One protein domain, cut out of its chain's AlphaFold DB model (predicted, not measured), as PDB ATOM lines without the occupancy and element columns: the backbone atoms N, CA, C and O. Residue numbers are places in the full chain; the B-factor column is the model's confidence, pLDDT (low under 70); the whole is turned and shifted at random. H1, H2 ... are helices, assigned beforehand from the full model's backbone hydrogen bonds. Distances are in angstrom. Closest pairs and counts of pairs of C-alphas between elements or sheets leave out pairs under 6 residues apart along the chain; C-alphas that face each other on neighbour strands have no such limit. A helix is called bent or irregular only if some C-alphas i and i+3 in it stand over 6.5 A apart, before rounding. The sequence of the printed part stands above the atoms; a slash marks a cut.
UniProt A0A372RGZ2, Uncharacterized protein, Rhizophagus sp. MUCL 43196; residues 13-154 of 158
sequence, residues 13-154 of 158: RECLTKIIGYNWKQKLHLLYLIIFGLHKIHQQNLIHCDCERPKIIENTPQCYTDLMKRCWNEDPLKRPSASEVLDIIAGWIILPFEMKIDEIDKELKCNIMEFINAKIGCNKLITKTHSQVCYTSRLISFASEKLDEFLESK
ATOM      1  N   ARG A  13     232.299 160.411 109.175       70.69
ATOM      2  CA  ARG A  13     231.607 161.546 109.805       70.69
ATOM      3  C   ARG A  13     230.368 161.082 110.573       70.69
ATOM      4  O   ARG A  13     230.165 161.537 111.698       70.69
ATOM      5  N   GLU A  14     229.576 160.179 110.008       70.31
ATOM      6  CA  GLU A  14     228.402 159.600 110.673       70.31
ATOM      7  C   GLU A  14     228.814 158.783 111.904       70.31
ATOM      8  O   GLU A  14     228.277 158.992 112.996       70.31
ATOM      9  N   CYS A  15     229.847 157.947 111.782       70.31
ATOM     10  CA  CYS A  15     230.397 157.197 112.915       70.31
ATOM     11  C   CYS A  15     230.881 158.129 114.040       70.31
ATOM     12  O   CYS A  15     230.557 157.917 115.207       70.31
ATOM     13  N   LEU A  16     231.590 159.211 113.702       70.00
ATOM     14  CA  LEU A  16     232.069 160.186 114.686       70.00
ATOM     15  C   LEU A  16     230.916 160.867 115.430       70.00
ATOM     16  O   LEU A  16     231.008 161.053 116.643       70.00
ATOM     17  N   THR A  17     229.815 161.198 114.749       72.56
ATOM     18  CA  THR A  17     228.641 161.785 115.419       72.56
ATOM     19  C   THR A  17     227.988 160.832 116.418       72.56
ATOM     20  O   THR A  17     227.612 161.274 117.505       72.56
ATOM     21  N   LYS A  18     227.935 159.526 116.112       74.88
ATOM     22  CA  LYS A  18     227.460 158.495 117.051       74.88
ATOM     23  C   LYS A  18     228.354 158.440 118.300       74.88
ATOM     24  O   LYS A  18     227.842 158.448 119.418       74.88
ATOM     25  N   ILE A  19     229.679 158.478 118.119       75.56
ATOM     26  CA  ILE A  19     230.672 158.405 119.209       75.56
ATOM     27  C   ILE A  19     230.560 159.588 120.184       75.56
ATOM     28  O   ILE A  19     230.779 159.417 121.385       75.56
ATOM     29  N   ILE A  20     230.203 160.790 119.714       74.94
ATOM     30  CA  ILE A  20     230.011 161.954 120.603       74.94
ATOM     31  C   ILE A  20     228.948 161.650 121.662       74.94
ATOM     32  O   ILE A  20     229.171 161.926 122.842       74.94
ATOM     33  N   GLY A  21     227.836 161.042 121.242       74.00
ATOM     34  CA  GLY A  21     226.705 160.703 122.106       74.00
ATOM     35  C   GLY A  21     226.957 159.536 123.061       74.00
ATOM     36  O   GLY A  21     226.121 159.270 123.919       74.00
ATOM     37  N   TYR A  22     228.092 158.841 122.944       83.19
ATOM     38  CA  TYR A  22     228.412 157.717 123.817       83.19
ATOM     39  C   TYR A  22     228.771 158.173 125.232       83.19
ATOM     40  O   TYR A  22     229.488 159.162 125.444       83.19
ATOM     41  N   ASN A  23     228.319 157.396 126.214       84.94
ATOM     42  CA  ASN A  23     228.812 157.517 127.581       84.94
ATOM     43  C   ASN A  23     230.262 157.002 127.685       84.94
ATOM     44  O   ASN A  23     230.800 156.385 126.762       84.94
ATOM     45  N   TRP A  24     230.916 157.263 128.816       86.25
ATOM     46  CA  TRP A  24     232.316 156.881 129.008       86.25
ATOM     47  C   TRP A  24     232.550 155.372 128.948       86.25
ATOM     48  O   TRP A  24     233.542 154.950 128.363       86.25
ATOM     49  N   LYS A  25     231.617 154.552 129.442       84.75
ATOM     50  CA  LYS A  25     231.727 153.089 129.358       84.75
ATOM     51  C   LYS A  25     231.764 152.605 127.903       84.75
ATOM     52  O   LYS A  25     232.601 151.783 127.547       84.75
ATOM     53  N   GLN A  26     230.901 153.149 127.049       85.38
ATOM     54  CA  GLN A  26     230.885 152.846 125.614       85.38
ATOM     55  C   GLN A  26     232.149 153.347 124.904       85.38
ATOM     56  O   GLN A  26     232.711 152.630 124.080       85.38
ATOM     57  N   LYS A  27     232.624 154.552 125.245       86.81
ATOM     58  CA  LYS A  27     233.878 155.112 124.711       86.81
ATOM     59  C   LYS A  27     235.085 154.243 125.079       86.81
ATOM     60  O   LYS A  27     235.890 153.937 124.205       86.81
ATOM     61  N   LEU A  28     235.174 153.799 126.334       88.81
ATOM     62  CA  LEU A  28     236.215 152.880 126.802       88.81
ATOM     63  C   LEU A  28     236.135 151.524 126.101       88.81
ATOM     64  O   LEU A  28     237.165 150.996 125.701       88.81
ATOM     65  N   HIS A  29     234.932 150.979 125.905       88.81
ATOM     66  CA  HIS A  29     234.761 149.716 125.190       88.81
ATOM     67  C   HIS A  29     235.207 149.815 123.725       88.81
ATOM     68  O   HIS A  29     235.944 148.955 123.250       88.81
ATOM     69  N   LEU A  30     234.840 150.891 123.024       87.38
ATOM     70  CA  LEU A  30     235.317 151.128 121.660       87.38
ATOM     71  C   LEU A  30     236.845 151.265 121.615       87.38
ATOM     72  O   LEU A  30     237.496 150.680 120.752       87.38
ATOM     73  N   LEU A  31     237.423 152.003 122.564       87.81
ATOM     74  CA  LEU A  31     238.869 152.155 122.681       87.81
ATOM     75  C   LEU A  31     239.570 150.815 122.935       87.81
ATOM     76  O   LEU A  31     240.583 150.538 122.300       87.81
ATOM     77  N   TYR A  32     239.024 149.983 123.822       89.50
ATOM     78  CA  TYR A  32     239.530 148.640 124.098       89.50
ATOM     79  C   TYR A  32     239.595 147.798 122.818       89.50
ATOM     80  O   TYR A  32     240.636 147.217 122.525       89.50
ATOM     81  N   LEU A  33     238.527 147.797 122.009       88.19
ATOM     82  CA  LEU A  33     238.490 147.072 120.732       88.19
ATOM     83  C   LEU A  33     239.552 147.576 119.746       88.19
ATOM     84  O   LEU A  33     240.207 146.768 119.087       88.19
ATOM     85  N   ILE A  34     239.756 148.895 119.672       85.62
ATOM     86  CA  ILE A  34     240.797 149.493 118.824       85.62
ATOM     87  C   ILE A  34     242.178 149.025 119.284       85.62
ATOM     88  O   ILE A  34     242.926 148.474 118.482       85.62
ATOM     89  N   ILE A  35     242.509 149.189 120.568       86.62
ATOM     90  CA  ILE A  35     243.821 148.805 121.114       86.62
ATOM     91  C   ILE A  35     244.058 147.303 120.947       86.62
ATOM     92  O   ILE A  35     245.158 146.901 120.580       86.62
ATOM     93  N   PHE A  36     243.031 146.478 121.144       86.19
ATOM     94  CA  PHE A  36     243.123 145.035 120.942       86.19
ATOM     95  C   PHE A  36     243.450 144.695 119.485       86.19
ATOM     96  O   PHE A  36     244.338 143.884 119.225       86.19
ATOM     97  N   GLY A  37     242.789 145.356 118.530       84.62
ATOM     98  CA  GLY A  37     243.102 145.224 117.109       84.62
ATOM     99  C   GLY A  37     244.546 145.618 116.788       84.62
ATOM    100  O   GLY A  37     245.250 144.857 116.126       84.62
ATOM    101  N   LEU A  38     245.020 146.757 117.308       81.44
ATOM    102  CA  LEU A  38     246.408 147.203 117.113       81.44
ATOM    103  C   LEU A  38     247.408 146.218 117.734       81.44
ATOM    104  O   LEU A  38     248.386 145.850 117.090       81.44
ATOM    105  N   HIS A  39     247.120 145.709 118.934       83.12
ATOM    106  CA  HIS A  39     247.932 144.682 119.583       83.12
ATOM    107  C   HIS A  39     248.026 143.409 118.730       83.12
ATOM    108  O   HIS A  39     249.107 142.842 118.579       83.12
ATOM    109  N   LYS A  40     246.919 142.976 118.110       81.81
ATOM    110  CA  LYS A  40     246.912 141.831 117.183       81.81
ATOM    111  C   LYS A  40     247.730 142.076 115.920       81.81
ATOM    112  O   LYS A  40     248.411 141.160 115.469       81.81
ATOM    113  N   ILE A  41     247.701 143.292 115.385       78.88
ATOM    114  CA  ILE A  41     248.530 143.692 114.241       78.88
ATOM    115  C   ILE A  41     250.020 143.625 114.626       78.88
ATOM    116  O   ILE A  41     250.800 142.988 113.915       78.88
ATOM    117  N   HIS A  42     250.404 144.161 115.791       74.19
ATOM    118  CA  HIS A  42     251.787 144.094 116.288       74.19
ATOM    119  C   HIS A  42     252.255 142.649 116.527       74.19
ATOM    120  O   HIS A  42     253.373 142.303 116.155       74.19
ATOM    121  N   GLN A  43     251.393 141.768 117.055       77.50
ATOM    122  CA  GLN A  43     251.699 140.334 117.219       77.50
ATOM    123  C   GLN A  43     252.029 139.625 115.893       77.50
ATOM    124  O   GLN A  43     252.683 138.584 115.900       77.50
ATOM    125  N   GLN A  44     251.586 140.169 114.758       78.56
ATOM    126  CA  GLN A  44     251.885 139.651 113.422       78.56
ATOM    127  C   GLN A  44     253.106 140.328 112.777       78.56
ATOM    128  O   GLN A  44     253.349 140.131 111.586       78.56
ATOM    129  N   ASN A  45     253.879 141.109 113.543       71.56
ATOM    130  CA  ASN A  45     254.981 141.954 113.064       71.56
ATOM    131  C   ASN A  45     254.545 142.950 111.975       71.56
ATOM    132  O   ASN A  45     255.343 143.365 111.133       71.56
ATOM    133  N   LEU A  46     253.261 143.318 111.973       68.81
ATOM    134  CA  LEU A  46     252.722 144.355 111.110       68.81
ATOM    135  C   LEU A  46     252.717 145.676 111.877       68.81
ATOM    136  O   LEU A  46     252.435 145.723 113.073       68.81
ATOM    137  N   ILE A  47     253.021 146.759 111.168       65.25
ATOM    138  CA  ILE A  47     253.066 148.109 111.725       65.25
ATOM    139  C   ILE A  47     251.909 148.936 111.180       65.25
ATOM    140  O   ILE A  47     251.557 148.846 110.002       65.25
ATOM    141  N   HIS A  48     251.322 149.770 112.031       66.88
ATOM    142  CA  HIS A  48     250.324 150.749 111.618       66.88
ATOM    143  C   HIS A  48     250.978 152.131 111.446       66.88
ATOM    144  O   HIS A  48     251.848 152.521 112.226       66.88
ATOM    145  N   CYS A  49     250.579 152.893 110.428       53.66
ATOM    146  CA  CYS A  49     251.145 154.222 110.165       53.66
ATOM    147  C   CYS A  49     250.218 155.347 110.646       53.66
ATOM    148  O   CYS A  49     249.021 155.320 110.379       53.66
ATOM    149  N   ASP A  50     250.835 156.344 111.289       56.81
ATOM    150  CA  ASP A  50     250.318 157.674 111.639       56.81
ATOM    151  C   ASP A  50     249.051 157.720 112.523       56.81
ATOM    152  O   ASP A  50     247.938 157.979 112.066       56.81
ATOM    153  N   CYS A  51     249.252 157.586 113.840       62.56
ATOM    154  CA  CYS A  51     248.267 157.983 114.850       62.56
ATOM    155  C   CYS A  51     248.629 159.363 115.420       62.56
ATOM    156  O   CYS A  51     249.678 159.532 116.041       62.56
ATOM    157  N   GLU A  52     247.757 160.357 115.254       68.50
ATOM    158  CA  GLU A  52     247.916 161.639 115.947       68.50
ATOM    159  C   GLU A  52     247.598 161.486 117.440       68.50
ATOM    160  O   GLU A  52     246.646 160.800 117.816       68.50
ATOM    161  N   ARG A  53     248.368 162.157 118.308       75.88
ATOM    162  CA  ARG A  53     248.053 162.238 119.742       75.88
ATOM    163  C   ARG A  53     246.788 163.091 119.912       75.88
ATOM    164  O   ARG A  53     246.837 164.291 119.624       75.88
ATOM    165  N   PRO A  54     245.652 162.519 120.353       74.62
ATOM    166  CA  PRO A  54     244.422 163.285 120.491       74.62
ATOM    167  C   PRO A  54     244.573 164.348 121.579       74.62
ATOM    168  O   PRO A  54     245.233 164.130 122.589       74.62
ATOM    169  N   LYS A  55     243.933 165.506 121.412       77.62
ATOM    170  CA  LYS A  55     243.904 166.524 122.469       77.62
ATOM    171  C   LYS A  55     243.046 166.032 123.634       77.62
ATOM    172  O   LYS A  55     241.908 165.619 123.415       77.62
ATOM    173  N   ILE A  56     243.564 166.135 124.858       80.75
ATOM    174  CA  ILE A  56     242.750 165.957 126.065       80.75
ATOM    175  C   ILE A  56     241.765 167.123 126.127       80.75
ATOM    176  O   ILE A  56     242.158 168.288 126.063       80.75
ATOM    177  N   ILE A  57     240.481 166.797 126.211       80.50
ATOM    178  CA  ILE A  57     239.398 167.773 126.319       80.50
ATOM    179  C   ILE A  57     239.003 167.970 127.782       80.50
ATOM    180  O   ILE A  57     239.171 167.076 128.613       80.50
ATOM    181  N   GLU A  58     238.440 169.132 128.098       74.50
ATOM    182  CA  GLU A  58     237.888 169.400 129.427       74.50
ATOM    183  C   GLU A  58     236.803 168.373 129.795       74.50
ATOM    184  O   GLU A  58     236.000 167.972 128.951       74.50
ATOM    185  N   ASN A  59     236.749 167.985 131.074       77.12
ATOM    186  CA  ASN A  59     235.877 166.928 131.621       77.12
ATOM    187  C   ASN A  59     236.234 165.489 131.200       77.12
ATOM    188  O   ASN A  59     235.424 164.578 131.380       77.12
ATOM    189  N   THR A  60     237.436 165.270 130.665       84.94
ATOM    190  CA  THR A  60     238.004 163.920 130.563       84.94
ATOM    191  C   THR A  60     238.326 163.394 131.971       84.94
ATOM    192  O   THR A  60     238.950 164.132 132.733       84.94
ATOM    193  N   PRO A  61     237.930 162.155 132.329       89.88
ATOM    194  CA  PRO A  61     238.327 161.497 133.569       89.88
ATOM    195  C   PRO A  61     239.838 161.574 133.788       89.88
ATOM    196  O   PRO A  61     240.633 161.427 132.850       89.88
ATOM    197  N   GLN A  62     240.231 161.838 135.026       90.94
ATOM    198  CA  GLN A  62     241.614 162.090 135.397       90.94
ATOM    199  C   GLN A  62     242.448 160.819 135.230       90.94
ATOM    200  O   GLN A  62     243.484 160.854 134.569       90.94
ATOM    201  N   CYS A  63     241.935 159.678 135.691       91.75
ATOM    202  CA  CYS A  63     242.575 158.372 135.519       91.75
ATOM    203  C   CYS A  63     242.863 158.023 134.046       91.75
ATOM    204  O   CYS A  63     243.940 157.525 133.712       91.75
ATOM    205  N   TYR A  64     241.940 158.353 133.136       91.06
ATOM    206  CA  TYR A  64     242.147 158.184 131.698       91.06
ATOM    207  C   TYR A  64     243.199 159.157 131.159       91.06
ATOM    208  O   TYR A  64     244.080 158.763 130.399       91.06
ATOM    209  N   THR A  65     243.145 160.417 131.591       90.50
ATOM    210  CA  THR A  65     244.121 161.448 131.220       90.50
ATOM    211  C   THR A  65     245.542 161.056 131.629       90.50
ATOM    212  O   THR A  65     246.490 161.248 130.864       90.50
ATOM    213  N   ASP A  66     245.703 160.481 132.815       93.06
ATOM    214  CA  ASP A  66     247.006 160.063 133.319       93.06
ATOM    215  C   ASP A  66     247.520 158.812 132.597       93.06
ATOM    216  O   ASP A  66     248.707 158.750 132.264       93.06
ATOM    217  N   LEU A  67     246.635 157.881 132.219       92.00
ATOM    218  CA  LEU A  67     246.988 156.792 131.305       92.00
ATOM    219  C   LEU A  67     247.440 157.322 129.935       92.00
ATOM    220  O   LEU A  67     248.484 156.901 129.439       92.00
ATOM    221  N   MET A  68     246.727 158.289 129.344       89.69
ATOM    222  CA  MET A  68     247.124 158.901 128.067       89.69
ATOM    223  C   MET A  68     248.522 159.527 128.147       89.69
ATOM    224  O   MET A  68     249.341 159.316 127.254       89.69
ATOM    225  N   LYS A  69     248.832 160.250 129.231       90.06
ATOM    226  CA  LYS A  69     250.167 160.830 129.448       90.06
ATOM    227  C   LYS A  69     251.255 159.763 129.566       90.06
ATOM    228  O   LYS A  69     252.339 159.967 129.027       90.06
ATOM    229  N   ARG A  70     250.976 158.628 130.222       90.69
ATOM    230  CA  ARG A  70     251.903 157.481 130.278       90.69
ATOM    231  C   ARG A  70     252.174 156.919 128.880       90.69
ATOM    232  O   ARG A  70     253.330 156.690 128.541       90.69
ATOM    233  N   CYS A  71     251.141 156.772 128.052       88.38
ATOM    234  CA  CYS A  71     251.286 156.351 126.653       88.38
ATOM    235  C   CYS A  71     252.060 157.369 125.796       88.38
ATOM    236  O   CYS A  71     252.694 157.008 124.810       88.38
ATOM    237  N   TRP A  72     252.042 158.650 126.165       87.56
ATOM    238  CA  TRP A  72     252.767 159.713 125.463       87.56
ATOM    239  C   TRP A  72     254.160 160.005 126.012       87.56
ATOM    240  O   TRP A  72     254.730 161.034 125.646       87.56
ATOM    241  N   ASN A  73     254.706 159.141 126.875       87.00
ATOM    242  CA  ASN A  73     256.046 159.344 127.409       87.00
ATOM    243  C   ASN A  73     257.051 159.527 126.261       87.00
ATOM    244  O   ASN A  73     257.018 158.787 125.277       87.00
ATOM    245  N   GLU A  74     257.913 160.539 126.350       84.50
ATOM    246  CA  GLU A  74     258.927 160.780 125.320       84.50
ATOM    247  C   GLU A  74     259.861 159.580 125.201       84.50
ATOM    248  O   GLU A  74     260.177 159.167 124.090       84.50
ATOM    249  N   ASP A  75     260.194 158.987 126.347       82.50
ATOM    250  CA  ASP A  75     260.989 157.776 126.460       82.50
ATOM    251  C   ASP A  75     260.133 156.537 126.128       82.50
ATOM    252  O   ASP A  75     259.214 156.205 126.891       82.50
ATOM    253  N   PRO A  76     260.405 155.844 125.010       80.00
ATOM    254  CA  PRO A  76     259.639 154.681 124.562       80.00
ATOM    255  C   PRO A  76     259.659 153.530 125.570       80.00
ATOM    256  O   PRO A  76     258.642 152.869 125.759       80.00
ATOM    257  N   LEU A  77     260.769 153.359 126.294       81.50
ATOM    258  CA  LEU A  77     260.931 152.317 127.312       81.50
ATOM    259  C   LEU A  77     260.076 152.571 128.560       81.50
ATOM    260  O   LEU A  77     259.851 151.663 129.358       81.50
ATOM    261  N   LYS A  78     259.606 153.809 128.751       86.62
ATOM    262  CA  LYS A  78     258.696 154.183 129.844       86.62
ATOM    263  C   LYS A  78     257.225 154.137 129.440       86.62
ATOM    264  O   LYS A  78     256.361 154.408 130.282       86.62
ATOM    265  N   ARG A  79     256.920 153.860 128.170       88.06
ATOM    266  CA  ARG A  79     255.537 153.689 127.723       88.06
ATOM    267  C   ARG A  79     255.029 152.320 128.166       88.06
ATOM    268  O   ARG A  79     255.784 151.354 128.138       88.06
ATOM    269  N   PRO A  80     253.752 152.220 128.566       89.94
ATOM    270  CA  PRO A  80     253.144 150.925 128.806       89.94
ATOM    271  C   PRO A  80     253.019 150.148 127.490       89.94
ATOM    272  O   PRO A  80     252.751 150.729 126.432       89.94
ATOM    273  N   SER A  81     253.160 148.832 127.580       87.06
ATOM    274  CA  SER A  81     252.860 147.918 126.480       87.06
ATOM    275  C   SER A  81     251.362 147.879 126.176       87.06
ATOM    276  O   SER A  81     250.514 148.180 127.027       87.06
ATOM    277  N   ALA A  82     251.002 147.430 124.974       86.25
ATOM    278  CA  ALA A  82     249.593 147.255 124.619       86.25
ATOM    279  C   ALA A  82     248.835 146.294 125.537       86.25
ATOM    280  O   ALA A  82     247.662 146.537 125.818       86.25
ATOM    281  N   SER A  83     249.503 145.259 126.053       86.94
ATOM    282  CA  SER A  83     248.902 144.346 127.029       86.94
ATOM    283  C   SER A  83     248.543 145.075 128.324       86.94
ATOM    284  O   SER A  83     247.402 144.996 128.767       86.94
ATOM    285  N   GLU A  84     249.470 145.856 128.885       89.81
ATOM    286  CA  GLU A  84     249.221 146.604 130.125       89.81
ATOM    287  C   GLU A  84     248.077 147.610 129.969       89.81
ATOM    288  O   GLU A  84     247.239 147.755 130.860       89.81
ATOM    289  N   VAL A  85     248.010 148.307 128.831       91.50
ATOM    290  CA  VAL A  85     246.922 149.255 128.562       91.50
ATOM    291  C   VAL A  85     245.575 148.531 128.451       91.50
ATOM    292  O   VAL A  85     244.576 149.022 128.984       91.50
ATOM    293  N   LEU A  86     245.538 147.370 127.786       90.06
ATOM    294  CA  LEU A  86     244.333 146.544 127.688       90.06
ATOM    295  C   LEU A  86     243.861 146.071 129.061       90.06
ATOM    296  O   LEU A  86     242.667 146.175 129.334       90.06
ATOM    297  N   ASP A  87     244.772 145.628 129.927       89.75
ATOM    298  CA  ASP A  87     244.449 145.155 131.277       89.75
ATOM    299  C   ASP A  87     243.880 146.280 132.153       89.75
ATOM    300  O   ASP A  87     242.858 146.102 132.824       89.75
ATOM    301  N   ILE A  88     244.476 147.477 132.092       91.19
ATOM    302  CA  ILE A  88     243.985 148.659 132.818       91.19
ATOM    303  C   ILE A  88     242.563 149.023 132.366       91.19
ATOM    304  O   ILE A  88     241.666 149.193 133.198       91.19
ATOM    305  N   ILE A  89     242.335 149.126 131.053       90.94
ATOM    306  CA  ILE A  89     241.022 149.496 130.503       90.94
ATOM    307  C   ILE A  89     239.987 148.396 130.774       90.94
ATOM    308  O   ILE A  89     238.845 148.707 131.121       90.94
ATOM    309  N   ALA A  90     240.372 147.122 130.665       88.50
ATOM    310  CA  ALA A  90     239.522 145.991 131.023       88.50
ATOM    311  C   ALA A  90     239.087 146.074 132.491       88.50
ATOM    312  O   ALA A  90     237.904 145.900 132.783       88.50
ATOM    313  N   GLY A  91     239.997 146.445 133.397       87.88
ATOM    314  CA  GLY A  91     239.682 146.704 134.801       87.88
ATOM    315  C   GLY A  91     238.575 147.750 134.981       87.88
ATOM    316  O   GLY A  91     237.653 147.554 135.771       87.88
ATOM    317  N   TRP A  92     238.591 148.829 134.200       88.19
ATOM    318  CA  TRP A  92     237.550 149.863 134.265       88.19
ATOM    319  C   TRP A  92     236.194 149.424 133.682       88.19
ATOM    320  O   TRP A  92     235.156 149.952 134.086       88.19
ATOM    321  N   ILE A  93     236.180 148.475 132.737       82.94
ATOM    322  CA  ILE A  93     234.965 148.022 132.034       82.94
ATOM    323  C   ILE A  93     234.308 146.807 132.708       82.94
ATOM    324  O   ILE A  93     233.078 146.781 132.824       82.94
ATOM    325  N   ILE A  94     235.112 145.806 133.093       71.44
ATOM    326  CA  ILE A  94     234.691 144.437 133.451       71.44
ATOM    327  C   ILE A  94     234.461 144.281 134.956       71.44
ATOM    328  O   ILE A  94     233.481 143.666 135.367       71.44
ATOM    329  N   LEU A  95     235.301 144.892 135.797       65.06
ATOM    330  CA  LEU A  95     235.174 144.786 137.258       65.06
ATOM    331  C   LEU A  95     233.851 145.305 137.853       65.06
ATOM    332  O   LEU A  95     233.453 144.789 138.897       65.06
ATOM    333  N   PRO A  96     233.097 146.220 137.212       61.53
ATOM    334  CA  PRO A  96     231.719 146.513 137.606       61.53
ATOM    335  C   PRO A  96     230.733 145.332 137.479       61.53
ATOM    336  O   PRO A  96     229.582 145.496 137.879       61.53
ATOM    337  N   PHE A  97     231.118 144.200 136.871       58.19
ATOM    338  CA  PHE A  97     230.203 143.120 136.478       58.19
ATOM    339  C   PHE A  97     230.420 141.784 137.219       58.19
ATOM    340  O   PHE A  97     229.458 141.035 137.357       58.19
ATOM    341  N   GLU A  98     231.627 141.485 137.724       57.03
ATOM    342  CA  GLU A  98     231.964 140.117 138.185       57.03
ATOM    343  C   GLU A  98     232.525 139.986 139.619       57.03
ATOM    344  O   GLU A  98     232.557 138.874 140.146       57.03
ATOM    345  N   MET A  99     232.919 141.073 140.301       59.81
ATOM    346  CA  MET A  99     233.526 141.006 141.647       59.81
ATOM    347  C   MET A  99     232.698 141.703 142.733       59.81
ATOM    348  O   MET A  99     231.985 142.676 142.479       59.81
ATOM    349  N   LYS A 100     232.842 141.249 143.989       58.62
ATOM    350  CA  LYS A 100     232.381 142.022 145.150       58.62
ATOM    351  C   LYS A 100     233.188 143.311 145.214       58.62
ATOM    352  O   LYS A 100     234.411 143.273 145.329       58.62
ATOM    353  N   ILE A 101     232.489 144.444 145.185       57.69
ATOM    354  CA  ILE A 101     233.088 145.781 145.264       57.69
ATOM    355  C   ILE A 101     234.069 145.855 146.439       57.69
ATOM    356  O   ILE A 101     235.124 146.452 146.305       57.69
ATOM    357  N   ASP A 102     233.796 145.195 147.559       60.84
ATOM    358  CA  ASP A 102     234.580 145.280 148.796       60.84
ATOM    359  C   ASP A 102     236.057 144.858 148.655       60.84
ATOM    360  O   ASP A 102     236.900 145.424 149.347       60.84
ATOM    361  N   GLU A 103     236.392 143.977 147.709       65.25
ATOM    362  CA  GLU A 103     237.761 143.469 147.481       65.25
ATOM    363  C   GLU A 103     238.549 144.262 146.429       65.25
ATOM    364  O   GLU A 103     239.748 144.054 146.252       65.25
ATOM    365  N   ILE A 104     237.895 145.193 145.730       69.56
ATOM    366  CA  ILE A 104     238.549 146.017 144.714       69.56
ATOM    367  C   ILE A 104     239.397 147.098 145.396       69.56
ATOM    368  O   ILE A 104     238.935 147.767 146.334       69.56
ATOM    369  N   ASP A 105     240.614 147.295 144.883       80.44
ATOM    370  CA  ASP A 105     241.520 148.345 145.334       80.44
ATOM    371  C   ASP A 105     240.848 149.733 145.305       80.44
ATOM    372  O   ASP A 105     240.035 150.059 144.429       80.44
ATOM    373  N   LYS A 106     241.163 150.554 146.309       83.62
ATOM    374  CA  LYS A 106     240.530 151.863 146.503       83.62
ATOM    375  C   LYS A 106     240.769 152.792 145.312       83.62
ATOM    376  O   LYS A 106     239.855 153.534 144.952       83.62
ATOM    377  N   GLU A 107     241.948 152.743 144.699       86.19
ATOM    378  CA  GLU A 107     242.279 153.537 143.516       86.19
ATOM    379  C   GLU A 107     241.400 153.129 142.334       86.19
ATOM    380  O   GLU A 107     240.776 153.971 141.691       86.19
ATOM    381  N   LEU A 108     241.253 151.825 142.102       84.06
ATOM    382  CA  LEU A 108     240.439 151.304 141.008       84.06
ATOM    383  C   LEU A 108     238.955 151.666 141.155       84.06
ATOM    384  O   LEU A 108     238.312 152.044 140.172       84.06
ATOM    385  N   LYS A 109     238.425 151.654 142.385       82.94
ATOM    386  CA  LYS A 109     237.080 152.181 142.686       82.94
ATOM    387  C   LYS A 109     236.954 153.662 142.345       82.94
ATOM    388  O   LYS A 109     235.969 154.056 141.721       82.94
ATOM    389  N   CYS A 110     237.925 154.479 142.754       85.44
ATOM    390  CA  CYS A 110     237.942 155.908 142.452       85.44
ATOM    391  C   CYS A 110     237.960 156.152 140.937       85.44
ATOM    392  O   CYS A 110     237.121 156.903 140.444       85.44
ATOM    393  N   ASN A 111     238.816 155.437 140.203       88.50
ATOM    394  CA  ASN A 111     238.919 155.521 138.745       88.50
ATOM    395  C   ASN A 111     237.578 155.197 138.066       88.50
ATOM    396  O   ASN A 111     237.102 155.962 137.232       88.50
ATOM    397  N   ILE A 112     236.911 154.107 138.470       84.88
ATOM    398  CA  ILE A 112     235.582 153.740 137.946       84.88
ATOM    399  C   ILE A 112     234.552 154.841 138.238       84.88
ATOM    400  O   ILE A 112     233.758 155.204 137.366       84.88
ATOM    401  N   MET A 113     234.575 155.401 139.449       83.06
ATOM    402  CA  MET A 113     233.636 156.444 139.859       83.06
ATOM    403  C   MET A 113     233.806 157.738 139.051       83.06
ATOM    404  O   MET A 113     232.815 158.418 138.780       83.06
ATOM    405  N   GLU A 114     235.023 158.065 138.603       88.25
ATOM    406  CA  GLU A 114     235.250 159.196 137.696       88.25
ATOM    407  C   GLU A 114     234.491 159.026 136.378       88.25
ATOM    408  O   GLU A 114     233.862 159.976 135.918       88.25
ATOM    409  N   PHE A 115     234.476 157.824 135.794       87.06
ATOM    410  CA  PHE A 115     233.741 157.560 134.551       87.06
ATOM    411  C   PHE A 115     232.219 157.600 134.736       87.06
ATOM    412  O   PHE A 115     231.514 158.046 133.829       87.06
ATOM    413  N   ILE A 116     231.711 157.143 135.887       81.94
ATOM    414  CA  ILE A 116     230.273 157.174 136.216       81.94
ATOM    415  C   ILE A 116     229.798 158.617 136.420       81.94
ATOM    416  O   ILE A 116     228.735 158.996 135.929       81.94
ATOM    417  N   ASN A 117     230.591 159.423 137.127       81.44
ATOM    418  CA  ASN A 117     230.254 160.810 137.447       81.44
ATOM    419  C   ASN A 117     230.574 161.787 136.309       81.44
ATOM    420  O   ASN A 117     230.068 162.914 136.300       81.44
ATOM    421  N   ALA A 118     231.424 161.394 135.358       81.38
ATOM    422  CA  ALA A 118     231.765 162.237 134.229       81.38
ATOM    423  C   ALA A 118     230.533 162.479 133.355       81.38
ATOM    424  O   ALA A 118     229.855 161.558 132.890       81.38
ATOM    425  N   LYS A 119     230.257 163.761 133.098       70.56
ATOM    426  CA  LYS A 119     229.161 164.173 132.221       70.56
ATOM    427  C   LYS A 119     229.329 163.512 130.854       70.56
ATOM    428  O   LYS A 119     230.442 163.404 130.333       70.56
ATOM    429  N   ILE A 120     228.209 163.124 130.249       64.19
ATOM    430  CA  ILE A 120     228.172 162.721 128.843       64.19
ATOM    431  C   ILE A 120     228.576 163.958 128.037       64.19
ATOM    432  O   ILE A 120     227.803 164.901 127.879       64.19
ATOM    433  N   GLY A 121     229.846 164.005 127.639       54.66
ATOM    434  CA  GLY A 121     230.409 165.154 126.952       54.66
ATOM    435  C   GLY A 121     229.759 165.322 125.586       54.66
ATOM    436  O   GLY A 121     230.033 164.541 124.675       54.66
ATOM    437  N   CYS A 122     228.962 166.379 125.420       43.75
ATOM    438  CA  CYS A 122     228.715 166.988 124.119       43.75
ATOM    439  C   CYS A 122     230.035 167.610 123.647       43.75
ATOM    440  O   CYS A 122     230.253 168.816 123.765       43.75
ATOM    441  N   ASN A 123     230.963 166.774 123.188       50.12
ATOM    442  CA  ASN A 123     232.256 167.224 122.699       50.12
ATOM    443  C   ASN A 123     231.994 168.102 121.476       50.12
ATOM    444  O   ASN A 123     231.608 167.600 120.419       50.12
ATOM    445  N   LYS A 124     232.197 169.418 121.601       42.22
ATOM    446  CA  LYS A 124     232.242 170.317 120.448       42.22
ATOM    447  C   LYS A 124     233.518 169.987 119.679       42.22
ATOM    448  O   LYS A 124     234.554 170.614 119.869       42.22
ATOM    449  N   LEU A 125     233.455 168.936 118.863       44.31
ATOM    450  CA  LEU A 125     234.500 168.553 117.928       44.31
ATOM    451  C   LEU A 125     234.772 169.770 117.045       44.31
ATOM    452  O   LEU A 125     233.982 170.089 116.158       44.31
ATOM    453  N   ILE A 126     235.889 170.461 117.280       42.12
ATOM    454  CA  ILE A 126     236.425 171.417 116.312       42.12
ATOM    455  C   ILE A 126     237.012 170.574 115.175       42.12
ATOM    456  O   ILE A 126     238.220 170.416 115.038       42.12
ATOM    457  N   THR A 127     236.136 169.964 114.382       40.34
ATOM    458  CA  THR A 127     236.508 169.266 113.156       40.34
ATOM    459  C   THR A 127     236.603 170.307 112.054       40.34
ATOM    460  O   THR A 127     235.664 170.528 111.293       40.34
ATOM    461  N   LYS A 128     237.761 170.963 111.934       39.19
ATOM    462  CA  LYS A 128     238.135 171.519 110.629       39.19
ATOM    463  C   LYS A 128     238.459 170.329 109.727       39.19
ATOM    464  O   LYS A 128     239.600 169.902 109.634       39.19
ATOM    465  N   THR A 129     237.429 169.745 109.124       40.75
ATOM    466  CA  THR A 129     237.610 168.764 108.053       40.75
ATOM    467  C   THR A 129     237.990 169.532 106.795       40.75
ATOM    468  O   THR A 129     237.221 170.354 106.305       40.75
ATOM    469  N   HIS A 130     239.206 169.306 106.299       42.94
ATOM    470  CA  HIS A 130     239.574 169.729 104.954       42.94
ATOM    471  C   HIS A 130     238.851 168.808 103.962       42.94
ATOM    472  O   HIS A 130     238.785 167.600 104.183       42.94
ATOM    473  N   SER A 131     238.314 169.339 102.865       48.12
ATOM    474  CA  SER A 131     237.489 168.596 101.892       48.12
ATOM    475  C   SER A 131     238.239 167.514 101.093       48.12
ATOM    476  O   SER A 131     237.685 166.949 100.158       48.12
ATOM    477  N   GLN A 132     239.491 167.215 101.452       47.28
ATOM    478  CA  GLN A 132     240.397 166.333 100.711       47.28
ATOM    479  C   GLN A 132     241.063 165.259 101.585       47.28
ATOM    480  O   GLN A 132     242.132 164.773 101.229       47.28
ATOM    481  N   VAL A 133     240.498 164.886 102.742       37.00
ATOM    482  CA  VAL A 133     241.078 163.792 103.545       37.00
ATOM    483  C   VAL A 133     240.858 162.454 102.826       37.00
ATOM    484  O   VAL A 133     239.872 161.759 103.047       37.00
ATOM    485  N   CYS A 134     241.787 162.105 101.938       41.06
ATOM    486  CA  CYS A 134     241.995 160.753 101.442       41.06
ATOM    487  C   CYS A 134     243.001 160.063 102.371       41.06
ATOM    488  O   CYS A 134     244.182 160.408 102.365       41.06
ATOM    489  N   TYR A 135     242.556 159.073 103.145       40.19
ATOM    490  CA  TYR A 135     243.467 158.141 103.809       40.19
ATOM    491  C   TYR A 135     244.051 157.206 102.747       40.19
ATOM    492  O   TYR A 135     243.470 156.177 102.420       40.19
ATOM    493  N   THR A 136     245.182 157.583 102.152       31.66
ATOM    494  CA  THR A 136     245.963 156.655 101.330       31.66
ATOM    495  C   THR A 136     246.973 155.968 102.234       31.66
ATOM    496  O   THR A 136     247.920 156.612 102.688       31.66
ATOM    497  N   SER A 137     246.792 154.674 102.485       35.47
ATOM    498  CA  SER A 137     247.866 153.836 103.011       35.47
ATOM    499  C   SER A 137     249.059 153.925 102.051       35.47
ATOM    500  O   SER A 137     248.938 153.659 100.855       35.47
ATOM    501  N   ARG A 138     250.213 154.381 102.548       40.81
ATOM    502  CA  ARG A 138     251.468 154.406 101.784       40.81
ATOM    503  C   ARG A 138     252.322 153.232 102.236       40.81
ATOM    504  O   ARG A 138     252.590 153.091 103.424       40.81
ATOM    505  N   LEU A 139     252.746 152.399 101.287       35.44
ATOM    506  CA  LEU A 139     253.704 151.329 101.546       35.44
ATOM    507  C   LEU A 139     255.066 151.974 101.838       35.44
ATOM    508  O   LEU A 139     255.675 152.571 100.950       35.44
ATOM    509  N   ILE A 140     255.520 151.901 103.085       41.66
ATOM    510  CA  ILE A 140     256.849 152.366 103.488       41.66
ATOM    511  C   ILE A 140     257.800 151.175 103.328       41.66
ATOM    512  O   ILE A 140     257.780 150.247 104.126       41.66
ATOM    513  N   SER A 141     258.605 151.165 102.265       40.56
ATOM    514  CA  SER A 141     259.636 150.143 102.039       40.56
ATOM    515  C   SER A 141     260.958 150.577 102.682       40.56
ATOM    516  O   SER A 141     261.699 151.317 102.037       40.56
ATOM    517  N   PHE A 142     261.284 150.176 103.918       43.59
ATOM    518  CA  PHE A 142     262.575 150.556 104.524       43.59
ATOM    519  C   PHE A 142     263.210 149.477 105.414       43.59
ATOM    520  O   PHE A 142     262.529 148.722 106.098       43.59
ATOM    521  N   ALA A 143     264.546 149.422 105.332       44.12
ATOM    522  CA  ALA A 143     265.452 148.475 105.975       44.12
ATOM    523  C   ALA A 143     265.444 148.569 107.514       44.12
ATOM    524  O   ALA A 143     265.274 149.648 108.081       44.12
ATOM    525  N   SER A 144     265.664 147.419 108.158       53.22
ATOM    526  CA  SER A 144     265.302 147.100 109.547       53.22
ATOM    527  C   SER A 144     265.947 147.948 110.647       53.22
ATOM    528  O   SER A 144     265.356 148.081 111.705       53.22
ATOM    529  N   GLU A 145     267.118 148.551 110.434       46.78
ATOM    530  CA  GLU A 145     267.875 149.180 111.536       46.78
ATOM    531  C   GLU A 145     267.437 150.613 111.887       46.78
ATOM    532  O   GLU A 145     267.663 151.063 113.003       46.78
ATOM    533  N   LYS A 146     266.777 151.341 110.974       44.69
ATOM    534  CA  LYS A 146     266.194 152.676 111.263       44.69
ATOM    535  C   LYS A 146     264.738 152.610 111.729       44.69
ATOM    536  O   LYS A 146     264.113 153.646 111.955       44.69
ATOM    537  N   LEU A 147     264.182 151.402 111.785       46.28
ATOM    538  CA  LEU A 147     262.769 151.164 112.014       46.28
ATOM    539  C   LEU A 147     262.431 151.287 113.504       46.28
ATOM    540  O   LEU A 147     261.478 151.982 113.834       46.28
ATOM    541  N   ASP A 148     263.249 150.725 114.390       47.94
ATOM    542  CA  ASP A 148     262.965 150.709 115.831       47.94
ATOM    543  C   ASP A 148     262.914 152.131 116.420       47.94
ATOM    544  O   ASP A 148     261.914 152.512 117.024       47.94
ATOM    545  N   GLU A 149     263.898 152.983 116.107       46.50
ATOM    546  CA  GLU A 149     263.955 154.385 116.564       46.50
ATOM    547  C   GLU A 149     262.801 155.247 115.994       46.50
ATOM    548  O   GLU A 149     262.258 156.135 116.659       46.50
ATOM    549  N   PHE A 150     262.368 154.975 114.757       43.09
ATOM    550  CA  PHE A 150     261.270 155.701 114.112       43.09
ATOM    551  C   PHE A 150     259.889 155.254 114.622       43.09
ATOM    552  O   PHE A 150     259.008 156.096 114.828       43.09
ATOM    553  N   LEU A 151     259.694 153.954 114.854       45.59
ATOM    554  CA  LEU A 151     258.445 153.369 115.352       45.59
ATOM    555  C   LEU A 151     258.190 153.725 116.818       45.59
ATOM    556  O   LEU A 151     257.069 154.099 117.178       45.59
ATOM    557  N   GLU A 152     259.245 153.726 117.629       50.47
ATOM    558  CA  GLU A 152     259.225 154.208 119.006       50.47
ATOM    559  C   GLU A 152     258.790 155.681 119.108       50.47
ATOM    560  O   GLU A 152     258.173 156.092 120.091       50.47
ATOM    561  N   SER A 153     259.018 156.500 118.078       47.94
ATOM    562  CA  SER A 153     258.619 157.915 118.092       47.94
ATOM    563  C   SER A 153     257.140 158.166 117.737       47.94
ATOM    564  O   SER A 153     256.570 159.172 118.173       47.94
ATOM    565  N   LYS A 154     256.494 157.258 116.983       49.53
ATOM    566  CA  LYS A 154     255.174 157.493 116.357       49.53
ATOM    567  C   LYS A 154     254.031 156.591 116.835       49.53
ATOM    568  O   LYS A 154     252.874 156.990 116.693       49.53
TER     569      LYS A 154
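What this domain is: This is residues 13 to 154 of the 158 residues of an uncharacterized protein of Rhizophagus sp. MUCL 43196 (UniProt A0A372RGZ2). Three helices, H2, H4 and H3, make the body, with H2 and H4 running opposite ways where they pack and H3 near H4; a fourth, H5, packs across the end where H2 and H3 begin. From H5 the long link of residues 118 to 143 swings away from this body in a wide arc to the last helix, H6, at the far end; in it residues 130 to 136 stick out, and so do residues 141 to 148, of which 144 to 148 belong to H6. H1 is a short helix before H2, joined to it by a tight link. The printed part has 142 residues with six named helices, H1 to H6 in order along the chain, and no named strand; the class is all helix, with 78 residues in the helices. The whole is only just loose, close to compact, with a radius of gyration of the C-alphas of 17.4 A, and spans 53 by 36 by 25 A.

Where its parts are: The longest helix is H2, residues 24 to 43, 28.1 A from first to last C-alpha; it begins at C-alpha 24, (232.316, 156.881, 129.008). Before it comes H1, residues 13 to 20, 10.9 A long, from C-alpha 13 at (231.607, 161.546, 109.805). After it come H3, residues 62 to 71, 14.2 A, and H4, residues 82 to 98, 23.4 A. H4 has a kink of 42 degrees near residue 92 and is irregular, but only just: C-alphas 93 and 96 are 6.6 A apart. H5 takes residues 106 to 117, 16.4 A. H6 takes residues 144 to 154, 16.0 A, and ends at C-alpha 154, (255.174, 157.493, 116.357); it is irregular, but only just, with C-alphas 145 and 148 6.7 A apart.

How they stand to each other: H2 and H4 touch, with 13 pairs of C-alphas within 8 A; the closest are those of His 39 and Ala 82, 5.9 A apart. They run opposite ways at 38 degrees, only just a steep tilt. H3 and H4 are near each other, with 11 pairs of C-alphas within 10 A. H4 touches H5 with residues 91 to 92 alone, the closest C-alphas being those of Trp 92 and Ile 112, 5.7 A apart, and the two are about perpendicular at 77 degrees. H5 touches H3 with residues 111 to 114 alone; the closest C-alphas are those of Cys 63 and Asn 111, 5.6 A apart, at 70.3 degrees, only just about perpendicular. H2 and H5 only just touch, only at their ends, with 3 pairs of C-alphas within 8 A, the closest being those of Trp 24 and Phe 115, 5.8 A apart. H1 and H2 are close but not clearly touching; the C-alphas of Ile 19 and Lys 27, the closest, are 7.2 A apart. H6 touches no helix. The helix packing is mostly crossed: none of the three pairs H2 and H4, H3 and H5, H4 and H5 is at a shallow tilt. Every O i to N i+4 pair is within hydrogen-bond range in H1, H2 and H3; in H4 it is 9 of 13, in H5 7 of 8, and in H6 2 of 7, beside 4 of 8 O i to N i+3 pairs.

The domain as a whole: The C-alphas of Asp 102 and Ser 141, the two farthest apart, are 53.3 A from each other. The printed part has no cut. The links H2 to H3, 18 residues, and H5 to H6, 26 residues, are long. The mean pLDDT of the printed part is 71.4; residues 46 to 52, 95 to 104 and 120 to 154 are under 70, and H6 has a mean of 47.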